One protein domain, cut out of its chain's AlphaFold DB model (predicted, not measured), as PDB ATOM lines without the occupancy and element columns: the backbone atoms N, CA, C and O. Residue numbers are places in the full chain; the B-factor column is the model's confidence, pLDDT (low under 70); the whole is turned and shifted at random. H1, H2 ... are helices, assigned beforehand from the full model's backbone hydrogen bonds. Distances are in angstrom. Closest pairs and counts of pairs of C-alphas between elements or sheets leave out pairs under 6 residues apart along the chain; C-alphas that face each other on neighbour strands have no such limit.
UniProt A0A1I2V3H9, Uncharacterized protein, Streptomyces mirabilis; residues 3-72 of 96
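Overview. This is residues 3 to 72 of the 96 residues of an uncharacterized protein of Streptomyces mirabilis (UniProt A0A1I2V3H9). Little regular structure is present: three short helices, H1, H2 and H3 in chain order, form a loose group, with long loops leading in and out. Residues 3 to 18 lead into H1; at the other end, residues 67 to 72 stick out. The 70 printed residues are all helix in class, with 26 in named elements and no named strand. The whole is only just loose, close to compact, with a radius of gyration of the C-alphas of 13.5 A and spans of 37 by 32 by 19 A.

Arrangement. H1, residues 19 to 29, and H2, residues 31 to 38, meet only through their tight link. H3, residues 52 to 58, is apart from H2. H1 and H3 are close but not clearly touching; their closest C-alphas, Ile 23 and Lys 53, are 7.3 A apart. They run opposite ways at a steep tilt of 38 degrees. Every O i to N i+4 pair is within hydrogen-bond range in H2 and H3, and 5 of 7 in H1.

Along the chain. H1 spans 14.8 A from C-alpha 19 at (91.530, 117.640, 151.475), H2 10.5 A, and H3 9.9 A to C-alpha 58 at (104.156, 114.553, 158.213).

Size, cuts and confidence. The farthest C-alphas, Asp 43 and Asp 72, are 39.0 A apart. The printed part has no cut. The link H2 to H3 is long. Residues 25 to 29 have pLDDT under 70.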
ATOM      1  N   PHE A   3      99.739  97.080 161.110       90.75
ATOM      2  CA  PHE A   3     100.564  96.465 160.073       90.75
ATOM      3  C   PHE A   3     102.042  96.553 160.460       90.75
ATOM      4  O   PHE A   3     102.378  97.233 161.428       90.75
ATOM      5  N   ASP A   4     102.905  95.880 159.690       90.19
ATOM      6  CA  ASP A   4     104.352  95.824 159.948       90.19
ATOM      7  C   ASP A   4     104.640  95.222 161.336       90.19
ATOM      8  O   ASP A   4     105.073  95.914 162.251       90.19
ATOM      9  N   ASP A   5     104.281  93.945 161.520       92.19
ATOM     10  CA  ASP A   5     104.408  93.215 162.794       92.19
ATOM     11  C   ASP A   5     103.775  93.947 163.997       92.19
ATOM     12  O   ASP A   5     104.333  93.999 165.090       92.19
ATOM     13  N   ASP A   6     102.593  94.535 163.775       88.38
ATOM     14  CA  ASP A   6     101.824  95.329 164.745       88.38
ATOM     15  C   ASP A   6     102.548  96.571 165.300       88.38
ATOM     16  O   ASP A   6     102.142  97.132 166.317       88.38
ATOM     17  N   THR A   7     103.582  97.053 164.605       91.75
ATOM     18  CA  THR A   7     104.344  98.244 165.020       91.75
ATOM     19  C   THR A   7     103.810  99.547 164.436       91.75
ATOM     20  O   THR A   7     104.154 100.624 164.922       91.75
ATOM     21  N   ARG A   8     102.954  99.486 163.407       90.44
ATOM     22  CA  ARG A   8     102.413 100.679 162.744       90.44
ATOM     23  C   ARG A   8     100.899 100.664 162.660       90.44
ATOM     24  O   ARG A   8     100.275  99.651 162.348       90.44
ATOM     25  N   LEU A   9     100.308 101.839 162.854       89.19
ATOM     26  CA  LEU A   9      98.880 102.068 162.685       89.19
ATOM     27  C   LEU A   9      98.592 102.676 161.306       89.19
ATOM     28  O   LEU A   9      99.033 103.774 160.988       89.19
ATOM     29  N   LEU A  10      97.786 101.985 160.501       87.69
ATOM     30  CA  LEU A  10      97.184 102.530 159.288       87.69
ATOM     31  C   LEU A  10      95.803 103.099 159.603       87.69
ATOM     32  O   LEU A  10      94.876 102.366 159.988       87.69
ATOM     33  N   PHE A  11      95.669 104.392 159.332       84.38
ATOM     34  CA  PHE A  11      94.412 105.113 159.332       84.38
ATOM     35  C   PHE A  11      94.089 105.601 157.913       84.38
ATOM     36  O   PHE A  11      94.657 106.572 157.423       84.38
ATOM     37  N   ALA A  12      93.200 104.886 157.220       83.06
ATOM     38  CA  ALA A  12      92.833 105.175 155.837       83.06
ATOM     39  C   ALA A  12      91.476 105.874 155.779       83.06
ATOM     40  O   ALA A  12      90.513 105.419 156.402       83.06
ATOM     41  N   ARG A  13      91.385 106.958 155.004       72.44
ATOM     42  CA  ARG A  13      90.135 107.696 154.820       72.44
ATOM     43  C   ARG A  13      89.844 108.009 153.370       72.44
ATOM     44  O   ARG A  13      90.741 108.190 152.555       72.44
ATOM     45  N   TYR A  14      88.551 108.094 153.103       74.50
ATOM     46  CA  TYR A  14      87.977 108.561 151.860       74.50
ATOM     47  C   TYR A  14      86.988 109.679 152.193       74.50
ATOM     48  O   TYR A  14      86.217 109.561 153.148       74.50
ATOM     49  N   PHE A  15      87.042 110.764 151.433       73.62
ATOM     50  CA  PHE A  15      86.164 111.917 151.564       73.62
ATOM     51  C   PHE A  15      85.862 112.474 150.173       73.62
ATOM     52  O   PHE A  15      86.653 112.310 149.242       73.62
ATOM     53  N   ASP A  16      84.703 113.110 150.045       70.69
ATOM     54  CA  ASP A  16      84.319 113.841 148.844       70.69
ATOM     55  C   ASP A  16      84.765 115.309 149.010       70.69
ATOM     56  O   ASP A  16      84.523 115.902 150.060       70.69
ATOM     57  N   GLY A  17      85.389 115.909 147.993       70.75
ATOM     58  CA  GLY A  17      85.784 117.326 148.014       70.75
ATOM     59  C   GLY A  17      87.257 117.584 148.352       70.75
ATOM     60  O   GLY A  17      88.123 116.764 148.049       70.75
ATOM     61  N   ASP A  18      87.537 118.767 148.905       75.50
ATOM     62  CA  ASP A  18      88.896 119.247 149.172       75.50
ATOM     63  C   ASP A  18      89.508 118.626 150.440       75.50
ATOM     64  O   ASP A  18      88.837 118.453 151.461       75.50
ATOM     65  N   ARG A  19      90.801 118.288 150.374       71.50
ATOM     66  CA  ARG A  19      91.530 117.640 151.475       71.50
ATOM     67  C   ARG A  19      91.715 118.568 152.667       71.50
ATOM     68  O   ARG A  19      91.598 118.107 153.798       71.50
ATOM     69  N   ASP A  20      92.043 119.832 152.436       70.56
ATOM     70  CA  ASP A  20      92.427 120.742 153.511       70.56
ATOM     71  C   ASP A  20      91.189 121.159 154.305       70.56
ATOM     72  O   ASP A  20      91.205 121.094 155.533       70.56
ATOM     73  N   GLN A  21      90.071 121.414 153.616       73.81
ATOM     74  CA  GLN A  21      88.772 121.599 154.272       73.81
ATOM     75  C   GLN A  21      88.407 120.392 155.148       73.81
ATOM     76  O   GLN A  21      87.927 120.540 156.269       73.81
ATOM     77  N   TYR A  22      88.676 119.182 154.662       73.06
ATOM     78  CA  TYR A  22      88.425 117.976 155.429       73.06
ATOM     79  C   TYR A  22      89.327 117.841 156.657       73.06
ATOM     80  O   TYR A  22      88.833 117.406 157.690       73.06
ATOM     81  N   ILE A  23      90.618 118.190 156.572       71.94
ATOM     82  CA  ILE A  23      91.546 118.202 157.719       71.94
ATOM     83  C   ILE A  23      91.146 119.272 158.745       71.94
ATOM     84  O   ILE A  23      91.285 119.044 159.946       71.94
ATOM     85  N   ASP A  24      90.594 120.398 158.301       71.62
ATOM     86  CA  ASP A  24      90.050 121.424 159.191       71.62
ATOM     87  C   ASP A  24      88.799 120.930 159.928       71.62
ATOM     88  O   ASP A  24      88.733 120.998 161.158       71.62
ATOM     89  N   ASP A  25      87.847 120.342 159.202       69.56
ATOM     90  CA  ASP A  25      86.649 119.742 159.793       69.56
ATOM     91  C   ASP A  25      87.007 118.531 160.676       69.56
ATOM     92  O   ASP A  25      86.315 118.214 161.647       69.56
ATOM     93  N   PHE A  26      88.125 117.865 160.390       65.69
ATOM     94  CA  PHE A  26      88.538 116.620 161.024       65.69
ATOM     95  C   PHE A  26      88.751 116.713 162.530       65.69
ATOM     96  O   PHE A  26      88.286 115.836 163.259       65.69
ATOM     97  N   GLY A  27      89.415 117.777 162.988       63.56
ATOM     98  CA  GLY A  27      89.624 118.021 164.416       63.56
ATOM     99  C   GLY A  27      88.321 118.316 165.163       63.56
ATOM    100  O   GLY A  27      88.262 118.174 166.378       63.56
ATOM    101  N   SER A  28      87.256 118.694 164.447       65.62
ATOM    102  CA  SER A  28      85.993 119.139 165.044       65.62
ATOM    103  C   SER A  28      84.905 118.060 165.107       65.62
ATOM    104  O   SER A  28      84.087 118.073 166.024       65.62
ATOM    105  N   VAL A  29      84.877 117.113 164.160       68.19
ATOM    106  CA  VAL A  29      83.739 116.183 164.007       68.19
ATOM    107  C   VAL A  29      83.852 114.941 164.900       68.19
ATOM    108  O   VAL A  29      82.829 114.402 165.318       68.19
ATOM    109  N   VAL A  30      85.066 114.465 165.204       72.88
ATOM    110  CA  VAL A  30      85.283 113.263 166.044       72.88
ATOM    111  C   VAL A  30      86.604 113.316 166.835       72.88
ATOM    112  O   VAL A  30      87.382 112.363 166.787       72.88
ATOM    113  N   PRO A  31      86.892 114.402 167.578       79.25
ATOM    114  CA  PRO A  31      88.176 114.555 168.265       79.25
ATOM    115  C   PRO A  31      88.497 113.379 169.199       79.25
ATOM    116  O   PRO A  31      89.593 112.827 169.150       79.25
ATOM    117  N   ASP A  32      87.509 112.910 169.962       84.06
ATOM    118  CA  ASP A  32      87.694 111.843 170.952       84.06
ATOM    119  C   ASP A  32      88.079 110.496 170.327       84.06
ATOM    120  O   ASP A  32      88.849 109.734 170.908       84.06
ATOM    121  N   LEU A  33      87.560 110.182 169.132       83.31
ATOM    122  CA  LEU A  33      87.912 108.942 168.437       83.31
ATOM    123  C   LEU A  33      89.366 108.981 167.962       83.31
ATOM    124  O   LEU A  33      90.052 107.962 168.013       83.31
ATOM    125  N   PHE A  34      89.829 110.142 167.497       82.69
ATOM    126  CA  PHE A  34      91.223 110.314 167.096       82.69
ATOM    127  C   PHE A  34      92.148 110.207 168.270       82.69
ATOM    128  O   PHE A  34      93.102 109.438 168.208       82.69
ATOM    129  N   ASP A  35      91.825 110.924 169.334       88.38
ATOM    130  CA  ASP A  35      92.628 110.904 170.537       88.38
ATOM    131  C   ASP A  35      92.726 109.485 171.097       88.38
ATOM    132  O   ASP A  35      93.824 108.993 171.339       88.38
ATOM    133  N   ALA A  36      91.606 108.756 171.144       88.88
ATOM    134  CA  ALA A  36      91.572 107.374 171.612       88.88
ATOM    135  C   ALA A  36      92.464 106.416 170.802       88.88
ATOM    136  O   ALA A  36      92.954 105.426 171.348       88.88
ATOM    137  N   VAL A  37      92.655 106.682 169.508       87.88
ATOM    138  CA  VAL A  37      93.391 105.816 168.581       87.88
ATOM    139  C   VAL A  37      94.861 106.235 168.467       87.88
ATOM    140  O   VAL A  37      95.748 105.386 168.530       87.88
ATOM    141  N   LEU A  38      95.122 107.532 168.299       89.50
ATOM    142  CA  LEU A  38      96.451 108.088 168.046       89.50
ATOM    143  C   LEU A  38      97.276 108.282 169.322       89.50
ATOM    144  O   LEU A  38      98.500 108.289 169.226       89.50
ATOM    145  N   GLN A  39      96.662 108.318 170.513       90.94
ATOM    146  CA  GLN A  39      97.397 108.341 171.794       90.94
ATOM    147  C   GLN A  39      98.373 107.165 171.976       90.94
ATOM    148  O   GLN A  39      99.226 107.192 172.856       90.94
ATOM    149  N   HIS A  40      98.226 106.108 171.175       90.12
ATOM    150  CA  HIS A  40      99.095 104.934 171.183       90.12
ATOM    151  C   HIS A  40     100.221 104.999 170.137       90.12
ATOM    152  O   HIS A  40     100.966 104.033 169.998       90.12
ATOM    153  N   THR A  41     100.327 106.097 169.385       91.56
ATOM    154  CA  THR A  41     101.379 106.321 168.383       91.56
ATOM    155  C   THR A  41     102.504 107.185 168.950       91.56
ATOM    156  O   THR A  41     102.292 107.962 169.882       91.56
ATOM    157  N   GLU A  42     103.713 107.016 168.421       91.69
ATOM    158  CA  GLU A  42     104.880 107.797 168.840       91.69
ATOM    159  C   GLU A  42     104.717 109.272 168.448       91.69
ATOM    160  O   GLU A  42     104.146 109.584 167.403       91.69
ATOM    161  N   ASP A  43     105.196 110.171 169.311       93.31
ATOM    162  CA  ASP A  43     105.226 111.626 169.096       93.31
ATOM    163  C   ASP A  43     103.871 112.300 168.812       93.31
ATOM    164  O   ASP A  43     103.820 113.455 168.384       93.31
ATOM    165  N   TYR A  44     102.758 111.616 169.095       92.25
ATOM    166  CA  TYR A  44     101.426 112.192 168.966       92.25
ATOM    167  C   TYR A  44     101.233 113.364 169.945       92.25
ATOM    168  O   TYR A  44     101.306 113.163 171.162       92.25
ATOM    169  N   PRO A  45     100.941 114.584 169.453       91.38
ATOM    170  CA  PRO A  45     100.891 115.774 170.300       91.38
ATOM    171  C   PRO A  45      99.571 115.919 171.079       91.38
ATOM    172  O   PRO A  45      99.489 116.720 172.008       91.38
ATOM    173  N   GLY A  46      98.541 115.134 170.735       90.44
ATOM    174  CA  GLY A  46      97.179 115.279 171.257       90.44
ATOM    175  C   GLY A  46      96.250 115.994 170.274       90.44
ATOM    176  O   GLY A  46      96.674 116.869 169.522       90.44
ATOM    177  N   ILE A  47      94.956 115.654 170.286       87.50
ATOM    178  CA  ILE A  47      94.005 116.144 169.266       87.50
ATOM    179  C   ILE A  47      93.755 117.656 169.340       87.50
ATOM    180  O   ILE A  47      93.386 118.282 168.349       87.50
ATOM    181  N   ASN A  48      93.959 118.244 170.521       86.38
ATOM    182  CA  ASN A  48      93.759 119.670 170.783       86.38
ATOM    183  C   ASN A  48      95.053 120.492 170.666       86.38
ATOM    184  O   ASN A  48      95.022 121.701 170.905       86.38
ATOM    185  N   ASP A  49      96.187 119.860 170.351       88.94
ATOM    186  CA  ASP A  49      97.450 120.569 170.168       88.94
ATOM    187  C   ASP A  49      97.431 121.363 168.848       88.94
ATOM    188  O   ASP A  49      96.984 120.839 167.824       88.94
ATOM    189  N   PRO A  50      97.903 122.622 168.823       86.19
ATOM    190  CA  PRO A  50      97.927 123.422 167.600       86.19
ATOM    191  C   PRO A  50      98.759 122.805 166.462       86.19
ATOM    192  O   PRO A  50      98.486 123.126 165.310       86.19
ATOM    193  N   GLY A  51      99.729 121.935 166.766       87.62
ATOM    194  CA  GLY A  51     100.582 121.223 165.810       87.62
ATOM    195  C   GLY A  51     100.008 119.901 165.286       87.62
ATOM    196  O   GLY A  51     100.693 119.165 164.572       87.62
ATOM    197  N   ILE A  52      98.764 119.549 165.634       86.25
ATOM    198  CA  ILE A  52      98.148 118.283 165.210       86.25
ATOM    199  C   ILE A  52      98.037 118.157 163.685       86.25
ATOM    200  O   ILE A  52      98.144 117.061 163.133       86.25
ATOM    201  N   LYS A  53      97.836 119.276 162.984       82.50
ATOM    202  CA  LYS A  53      97.700 119.286 161.523       82.50
ATOM    203  C   LYS A  53      99.017 118.925 160.855       82.50
ATOM    204  O   LYS A  53      99.033 118.085 159.959       82.50
ATOM    205  N   GLU A  54     100.106 119.520 161.322       87.81
ATOM    206  CA  GLU A  54     101.465 119.241 160.877       87.81
ATOM    207  C   GLU A  54     101.820 117.776 161.144       87.81
ATOM    208  O   GLU A  54     102.236 117.084 160.219       87.81
ATOM    209  N   PHE A  55     101.518 117.255 162.340       89.31
ATOM    210  CA  PHE A  55     101.711 115.838 162.662       89.31
ATOM    211  C   PHE A  55     100.996 114.908 161.666       89.31
ATOM    212  O   PHE A  55     101.593 113.949 161.173       89.31
ATOM    213  N   VAL A  56      99.729 115.186 161.333       85.69
ATOM    214  CA  VAL A  56      98.959 114.377 160.370       85.69
ATOM    215  C   VAL A  56      99.560 114.448 158.965       85.69
ATOM    216  O   VAL A  56      99.595 113.433 158.270       85.69
ATOM    217  N   VAL A  57     100.025 115.625 158.540       85.75
ATOM    218  CA  VAL A  57     100.651 115.819 157.225       85.75
ATOM    219  C   VAL A  57     101.992 115.091 157.137       85.75
ATOM    220  O   VAL A  57     102.230 114.402 156.146       85.75
ATOM    221  N   ASP A  58     102.827 115.177 158.172       90.38
ATOM    222  CA  ASP A  58     104.156 114.553 158.213       90.38
ATOM    223  C   ASP A  58     104.084 113.019 158.180       90.38
ATOM    224  O   ASP A  58     104.953 112.356 157.609       90.38
ATOM    225  N   HIS A  59     103.010 112.446 158.729       89.88
ATOM    226  CA  HIS A  59     102.758 111.003 158.736       89.88
ATOM    227  C   HIS A  59     101.832 110.537 157.598       89.88
ATOM    228  O   HIS A  59     101.451 109.362 157.540       89.88
ATOM    229  N   GLN A  60     101.459 111.422 156.666       86.88
ATOM    230  CA  GLN A  60     100.596 111.064 155.544       86.88
ATOM    231  C   GLN A  60     101.364 110.276 154.473       86.88
ATOM    232  O   GLN A  60     102.341 110.743 153.892       86.88
ATOM    233  N   ALA A  61     100.835 109.109 154.103       86.38
ATOM    234  CA  ALA A  61     101.283 108.362 152.932       86.38
ATOM    235  C   ALA A  61     100.332 108.568 151.740       86.38
ATOM    236  O   ALA A  61      99.107 108.540 151.886       86.38
ATOM    237  N   THR A  62     100.892 108.737 150.537       82.88
ATOM    238  CA  THR A  62     100.096 108.753 149.298       82.88
ATOM    239  C   THR A  62      99.647 107.333 148.961       82.88
ATOM    240  O   THR A  62     100.463 106.415 148.900       82.88
ATOM    241  N   ALA A  63      98.348 107.145 148.721       80.62
ATOM    242  CA  ALA A  63      97.808 105.845 148.339       80.62
ATOM    243  C   ALA A  63      98.335 105.410 146.959       80.62
ATOM    244  O   ALA A  63      98.192 106.135 145.976       80.62
ATOM    245  N   CYS A  64      98.894 104.199 146.868       82.31
ATOM    246  CA  CYS A  64      99.421 103.651 145.610       82.31
ATOM    247  C   CYS A  64      98.325 103.269 144.605       82.31
ATOM    248  O   CYS A  64      98.572 103.191 143.405       82.31
ATOM    249  N   SER A  65      97.122 102.973 145.092       78.31
ATOM    250  CA  SER A  65      95.975 102.644 144.253       78.31
ATOM    251  C   SER A  65      94.692 103.062 144.946       78.31
ATOM    252  O   SER A  65      94.605 103.059 146.176       78.31
ATOM    253  N   TYR A  66      93.701 103.423 144.144       78.19
ATOM    254  CA  TYR A  66      92.410 103.856 144.633       78.19
ATOM    255  C   TYR A  66      91.332 103.445 143.630       78.19
ATOM    256  O   TYR A  66      91.443 103.727 142.438       78.19
ATOM    257  N   PHE A  67      90.314 102.730 144.108       80.12
ATOM    258  CA  PHE A  67      89.236 102.200 143.279       80.12
ATOM    259  C   PHE A  67      87.901 102.828 143.672       80.12
ATOM    260  O   PHE A  67      87.519 102.814 144.843       80.12
ATOM    261  N   ARG A  68      87.164 103.328 142.674       79.19
ATOM    262  CA  ARG A  68      85.810 103.868 142.833       79.19
ATOM    263  C   ARG A  68      84.819 103.024 142.048       79.19
ATOM    264  O   ARG A  68      84.764 103.119 140.828       79.19
ATOM    265  N   GLY A  69      84.002 102.244 142.756       80.19
ATOM    266  CA  GLY A  69      82.929 101.451 142.136       80.19
ATOM    267  C   GLY A  69      81.803 102.301 141.529       80.19
ATOM    268  O   GLY A  69      81.129 101.853 140.610       80.19
ATOM    269  N   ALA A  70      81.628 103.533 142.012       81.69
ATOM    270  CA  ALA A  70      80.700 104.524 141.472       81.69
ATOM    271  C   ALA A  70      81.435 105.864 141.311       81.69
ATOM    272  O   ALA A  70      81.301 106.769 142.132       81.69
ATOM    273  N   ALA A  71      82.291 105.954 140.288       79.44
ATOM    274  CA  ALA A  71      83.180 107.102 140.084       79.44
ATOM    275  C   ALA A  71      82.434 108.438 139.887       79.44
ATOM    276  O   ALA A  71      82.946 109.486 140.278       79.44
ATOM    277  N   ASP A  72      81.208 108.385 139.369       85.38
ATOM    278  CA  ASP A  72      80.417 109.573 139.029       85.38
ATOM    279  C   ASP A  72      79.316 109.890 140.054       85.38
ATOM    280  O   ASP A  72      78.463 110.738 139.802       85.38
TER     281      ASP A  72